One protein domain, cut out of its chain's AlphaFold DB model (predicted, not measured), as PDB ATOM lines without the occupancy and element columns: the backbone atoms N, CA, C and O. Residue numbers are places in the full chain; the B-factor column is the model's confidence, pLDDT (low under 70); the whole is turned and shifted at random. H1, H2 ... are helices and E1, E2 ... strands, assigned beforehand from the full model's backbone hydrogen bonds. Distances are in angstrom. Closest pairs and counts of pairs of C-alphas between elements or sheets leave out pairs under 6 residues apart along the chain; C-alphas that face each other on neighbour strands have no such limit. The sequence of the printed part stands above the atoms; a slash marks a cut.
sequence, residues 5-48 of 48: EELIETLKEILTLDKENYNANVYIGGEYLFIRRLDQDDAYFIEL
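This is residues 5 to 48 of the 48 residues of an uncharacterized protein of Fusobacterium sp. CAG:439 (UniProt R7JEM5). One helix, H1, lies loosely over a small three-stranded sheet and only grazes it, while the short helix H2 makes the turn at one end between H1 and the sheet. The 44 printed residues hold two named helices and then three named strands, in the order H1 H2 E1 E2 E3, and the class is mixed, helices and strands. The sheet runs E1 - E2 - E3, antiparallel throughout. The whole is compact, with a radius of gyration of the C-alphas of 10.0 A, and only just flat, spanning 27 by 21 by 11 A.

H1, residues 5 to 17, is 18.7 A long and begins at C-alpha 5 (135.359, 135.096, 162.623). H2 is residues 19 to 23. E1, residues 25 to 29, is 12.8 A long, and E2, residues 32 to 36, is 12.9 A long. E3, residues 44 to 47, is 10.5 A long and ends at C-alpha 47 (137.253, 133.546, 147.958).

E1, E2 and E3 form a meander, each strand the antiparallel neighbour of the one before. In the hairpin E1 and E2, at 158 degrees, N 27 and O 34 are 3.0 A apart, within hydrogen-bond range. In the hairpin E2 and E3, at 164 degrees, N 33 and O 46 are 2.8 A apart, also within range. H1 grazes the sheet with residues 7 to 14, and H1 and E2 are near each other, with 5 pairs of C-alphas within 10 A. H1 and H2 only just touch, only at the corner, through residues 14 to 15 of H1, with 3 pairs of C-alphas within 8 A; the closest C-alphas, of Leu 15 and Asn 21, are 5.6 A apart. H2 and E3 are apart. Every O i to N i+4 pair is within hydrogen-bond range in H1; H2 has 0 of 1, but 2 of 2 O i to N i+3 pairs.

The two C-alphas farthest apart, of Glu 5 and Asp 41, are 29.4 A apart. The printed part has no cut, and no link is long. Mean pLDDT of the printed part is 84.0, and no printed residue is under 70.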
ATOM      1  N   GLU A   5     134.135 134.516 162.068       88.31
ATOM      2  CA  GLU A   5     135.359 135.096 162.623       88.31
ATOM      3  C   GLU A   5     136.388 135.396 161.526       88.31
ATOM      4  O   GLU A   5     136.870 136.523 161.438       88.31
ATOM      5  N   GLU A   6     136.630 134.446 160.618       84.25
ATOM      6  CA  GLU A   6     137.514 134.643 159.458       84.25
ATOM      7  C   GLU A   6     137.013 135.763 158.538       84.25
ATOM      8  O   GLU A   6     137.805 136.579 158.063       84.25
ATOM      9  N   LEU A   7     135.695 135.859 158.331       84.75
ATOM     10  CA  LEU A   7     135.103 136.939 157.541       84.75
ATOM     11  C   LEU A   7     135.329 138.311 158.194       84.75
ATOM     12  O   LEU A   7     135.663 139.277 157.507       84.75
ATOM     13  N   ILE A   8     135.161 138.410 159.515       87.25
ATOM     14  CA  ILE A   8     135.386 139.657 160.256       87.25
ATOM     15  C   ILE A   8     136.856 140.077 160.180       87.25
ATOM     16  O   ILE A   8     137.129 141.252 159.938       87.25
ATOM     17  N   GLU A   9     137.793 139.147 160.371       89.31
ATOM     18  CA  GLU A   9     139.225 139.451 160.276       89.31
ATOM     19  C   GLU A   9     139.610 139.889 158.859       89.31
ATOM     20  O   GLU A   9     140.245 140.930 158.696       89.31
ATOM     21  N   THR A  10     139.104 139.201 157.834       85.88
ATOM     22  CA  THR A  10     139.317 139.580 156.428       85.88
ATOM     23  C   THR A  10     138.832 141.010 156.158       85.88
ATOM     24  O   THR A  10     139.562 141.830 155.601       85.88
ATOM     25  N   LEU A  11     137.623 141.364 156.612       85.31
ATOM     26  CA  LEU A  11     137.081 142.719 156.457       85.31
ATOM     27  C   LEU A  11     137.908 143.781 157.198       85.31
ATOM     28  O   LEU A  11     138.069 144.893 156.690       85.31
ATOM     29  N   LYS A  12     138.453 143.460 158.378       88.06
ATOM     30  CA  LYS A  12     139.363 144.364 159.098       88.06
ATOM     31  C   LYS A  12     140.659 144.586 158.325       88.06
ATOM     32  O   LYS A  12     141.108 145.727 158.256       88.06
ATOM     33  N   GLU A  13     141.240 143.546 157.733       86.88
ATOM     34  CA  GLU A  13     142.444 143.671 156.903       86.88
ATOM     35  C   GLU A  13     142.201 144.554 155.673       86.88
ATOM     36  O   GLU A  13     143.000 145.431 155.353       86.88
ATOM     37  N   ILE A  14     141.051 144.416 155.018       83.69
ATOM     38  CA  ILE A  14     140.690 145.287 153.890       83.69
ATOM     39  C   ILE A  14     140.596 146.756 154.324       83.69
ATOM     40  O   ILE A  14     141.053 147.648 153.606       83.69
ATOM     41  N   LEU A  15     140.029 147.022 155.505       84.56
ATOM     42  CA  LEU A  15     139.940 148.374 156.063       84.56
ATOM     43  C   LEU A  15     141.309 148.959 156.435       84.56
ATOM     44  O   LEU A  15     141.478 150.179 156.392       84.56
ATOM     45  N   THR A  16     142.286 148.132 156.822       86.06
ATOM     46  CA  THR A  16     143.642 148.614 157.131       86.06
ATOM     47  C   THR A  16     144.460 148.897 155.876       86.06
ATOM     48  O   THR A  16     145.295 149.801 155.910       86.06
ATOM     49  N   LEU A  17     144.206 148.178 154.777       84.12
ATOM     50  CA  LEU A  17     144.870 148.396 153.490       84.12
ATOM     51  C   LEU A  17     144.501 149.746 152.861       84.12
ATOM     52  O   LEU A  17     145.374 150.422 152.320       84.12
ATOM     53  N   ASP A  18     143.234 150.157 152.956       80.75
ATOM     54  CA  ASP A  18     142.780 151.471 152.495       80.75
ATOM     55  C   ASP A  18     141.588 151.958 153.331       80.75
ATOM     56  O   ASP A  18     140.545 151.307 153.411       80.75
ATOM     57  N   LYS A  19     141.726 153.143 153.935       80.62
ATOM     58  CA  LYS A  19     140.679 153.740 154.780       80.62
ATOM     59  C   LYS A  19     139.423 154.107 153.992       80.62
ATOM     60  O   LYS A  19     138.341 154.129 154.575       80.62
ATOM     61  N   GLU A  20     139.540 154.352 152.689       81.62
ATOM     62  CA  GLU A  20     138.390 154.626 151.820       81.62
ATOM     63  C   GLU A  20     137.484 153.392 151.656       81.62
ATOM     64  O   GLU A  20     136.305 153.524 151.322       81.62
ATOM     65  N   ASN A  21     137.978 152.188 151.988       82.06
ATOM     66  CA  ASN A  21     137.166 150.970 152.002       82.06
ATOM     67  C   ASN A  21     136.072 150.986 153.076       82.06
ATOM     68  O   ASN A  21     135.146 150.183 153.001       82.06
ATOM     69  N   TYR A  22     136.117 151.917 154.034       83.69
ATOM     70  CA  TYR A  22     135.025 152.120 154.988       83.69
ATOM     71  C   TYR A  22     133.691 152.430 154.291       83.69
ATOM     72  O   TYR A  22     132.629 152.061 154.787       83.69
ATOM     73  N   ASN A  23     133.753 153.069 153.119       85.50
ATOM     74  CA  ASN A  23     132.589 153.395 152.297       85.50
ATOM     75  C   ASN A  23     132.390 152.408 151.132       85.50
ATOM     76  O   ASN A  23     131.587 152.670 150.234       85.50
ATOM     77  N   ALA A  24     133.136 151.299 151.101       85.75
ATOM     78  CA  ALA A  24     132.981 150.294 150.063       85.75
ATOM     79  C   ALA A  24     131.665 149.531 150.239       85.75
ATOM     80  O   ALA A  24     131.265 149.158 151.342       85.75
ATOM     81  N   ASN A  25     131.014 149.239 149.119       87.56
ATOM     82  CA  ASN A  25     129.915 148.291 149.091       87.56
ATOM     83  C   ASN A  25     130.485 146.880 149.179       87.56
ATOM     84  O   ASN A  25     131.286 146.482 148.331       87.56
ATOM     85  N   VAL A  26     130.029 146.131 150.180       86.75
ATOM     86  CA  VAL A  26     130.421 144.741 150.410       86.75
ATOM     87  C   VAL A  26     129.199 143.847 150.254       86.75
ATOM     88  O   VAL A  26     128.163 144.100 150.871       86.75
ATOM     89  N   TYR A  27     129.306 142.794 149.448       86.50
ATOM     90  CA  TYR A  27     128.263 141.776 149.337       86.50
ATOM     91  C   TYR A  27     128.857 140.386 149.125       86.50
ATOM     92  O   TYR A  27     129.957 140.234 148.600       86.50
ATOM     93  N   ILE A  28     128.109 139.366 149.538       85.19
ATOM     94  CA  ILE A  28     128.497 137.964 149.384       85.19
ATOM     95  C   ILE A  28     127.715 137.375 148.212       85.19
ATOM     96  O   ILE A  28     126.493 137.516 148.141       85.19
ATOM     97  N   GLY A  29     128.422 136.712 147.302       84.50
ATOM     98  CA  GLY A  29     127.840 135.988 146.177       84.50
ATOM     99  C   GLY A  29     128.452 134.598 146.067       84.50
ATOM    100  O   GLY A  29     129.556 134.450 145.554       84.50
ATOM    101  N   GLY A  30     127.731 133.577 146.536       86.38
ATOM    102  CA  GLY A  30     128.257 132.211 146.600       86.38
ATOM    103  C   GLY A  30     129.404 132.106 147.605       86.38
ATOM    104  O   GLY A  30     129.228 132.453 148.769       86.38
ATOM    105  N   GLU A  31     130.564 131.651 147.137       86.12
ATOM    106  CA  GLU A  31     131.799 131.504 147.925       86.12
ATOM    107  C   GLU A  31     132.701 132.748 147.834       86.12
ATOM    108  O   GLU A  31     133.867 132.694 148.195       86.12
ATOM    109  N   TYR A  32     132.178 133.883 147.353       86.19
ATOM    110  CA  TYR A  32     132.967 135.097 147.151       86.19
ATOM    111  C   TYR A  32     132.438 136.288 147.948       86.19
ATOM    112  O   TYR A  32     131.230 136.539 148.011       86.19
ATOM    113  N   LEU A  33     133.371 137.065 148.492       87.25
ATOM    114  CA  LEU A  33     133.159 138.384 149.071       87.25
ATOM    115  C   LEU A  33     133.561 139.445 148.047       87.25
ATOM    116  O   LEU A  33     134.734 139.566 147.706       87.25
ATOM    117  N   PHE A  34     132.597 140.224 147.572       87.56
ATOM    118  CA  PHE A  34     132.814 141.294 146.604       87.56
ATOM    119  C   PHE A  34     132.873 142.641 147.297       87.56
ATOM    120  O   PHE A  34     132.035 142.943 148.150       87.56
ATOM    121  N   ILE A  35     133.836 143.462 146.890       87.00
ATOM    122  CA  ILE A  35     134.108 144.754 147.507       87.00
ATOM    123  C   ILE A  35     134.315 145.779 146.404       87.00
ATOM    124  O   ILE A  35     135.201 145.654 145.554       87.00
ATOM    125  N   ARG A  36     133.458 146.797 146.406       87.50
ATOM    126  CA  ARG A  36     133.459 147.847 145.394       87.50
ATOM    127  C   ARG A  36     133.374 149.214 146.044       87.50
ATOM    128  O   ARG A  36     132.370 149.539 146.680       87.50
ATOM    129  N   ARG A  37     134.390 150.043 145.824       84.19
ATOM    130  CA  ARG A  37     134.320 151.459 146.186       84.19
ATOM    131  C   ARG A  37     133.490 152.242 145.173       84.19
ATOM    132  O   ARG A  37     133.381 151.857 144.013       84.19
ATOM    133  N   LEU A  38     132.870 153.327 145.628       79.75
ATOM    134  CA  LEU A  38     132.000 154.162 144.792       79.75
ATOM    135  C   LEU A  38     132.775 154.991 143.758       79.75
ATOM    136  O   LEU A  38     132.204 155.392 142.751       79.75
ATOM    137  N   ASP A  39     134.053 155.251 144.020       81.81
ATOM    138  CA  ASP A  39     134.964 156.051 143.200       81.81
ATOM    139  C   ASP A  39     135.794 155.212 142.212       81.81
ATOM    140  O   ASP A  39     136.587 155.772 141.455       81.81
ATOM    141  N   GLN A  40     135.608 153.887 142.195       74.06
ATOM    142  CA  GLN A  40     136.308 152.974 141.294       74.06
ATOM    143  C   GLN A  40     135.340 152.233 140.366       74.06
ATOM    144  O   GLN A  40     134.286 151.735 140.778       74.06
ATOM    145  N   ASP A  41     135.735 152.127 139.096       73.62
ATOM    146  CA  ASP A  41     135.042 151.281 138.120       73.62
ATOM    147  C   ASP A  41     135.290 149.790 138.394       73.62
ATOM    148  O   ASP A  41     134.393 148.968 138.191       73.62
ATOM    149  N   ASP A  42     136.463 149.461 138.941       73.88
ATOM    150  CA  ASP A  42     136.862 148.097 139.267       73.88
ATOM    151  C   ASP A  42     136.437 147.695 140.689       73.88
ATOM    152  O   ASP A  42     136.512 148.472 141.644       73.88
ATOM    153  N   ALA A  43     136.010 146.441 140.832       77.94
ATOM    154  CA  ALA A  43     135.753 145.790 142.111       77.94
ATOM    155  C   ALA A  43     136.778 144.672 142.327       77.94
ATOM    156  O   ALA A  43     137.219 144.036 141.368       77.94
ATOM    157  N   TYR A  44     137.120 144.396 143.581       82.44
ATOM    158  CA  TYR A  44     137.945 143.248 143.950       82.44
ATOM    159  C   TYR A  44     137.108 142.225 144.719       82.44
ATOM    160  O   TYR A  44     136.073 142.554 145.306       82.44
ATOM    161  N   PHE A  45     137.526 140.962 144.663       84.88
ATOM    162  CA  PHE A  45     136.830 139.857 145.310       84.88
ATOM    163  C   PHE A  45     137.802 138.956 146.070       84.88
ATOM    164  O   PHE A  45     138.979 138.863 145.720       84.88
ATOM    165  N   ILE A  46     137.288 138.299 147.106       83.44
ATOM    166  CA  ILE A  46     138.005 137.322 147.930       83.44
ATOM    167  C   ILE A  46     137.191 136.028 147.949       83.44
ATOM    168  O   ILE A  46     135.968 136.083 148.055       83.44
ATOM    169  N   GLU A  47     137.854 134.882 147.827       84.62
ATOM    170  CA  GLU A  47     137.253 133.546 147.958       84.62
ATOM    171  C   GLU A  47     137.220 133.117 149.441       84.62
ATOM    172  O   GLU A  47     138.206 133.319 150.153       84.62
ATOM    173  N   LEU A  48     136.079 132.588 149.903       77.81
ATOM    174  CA  LEU A  48     135.737 132.251 151.300       77.81
ATOM    175  C   LEU A  48     135.761 130.734 151.600       77.81
ATOM    176  O   LEU A  48     135.429 129.917 150.722       77.81
TER     177      LEU A  48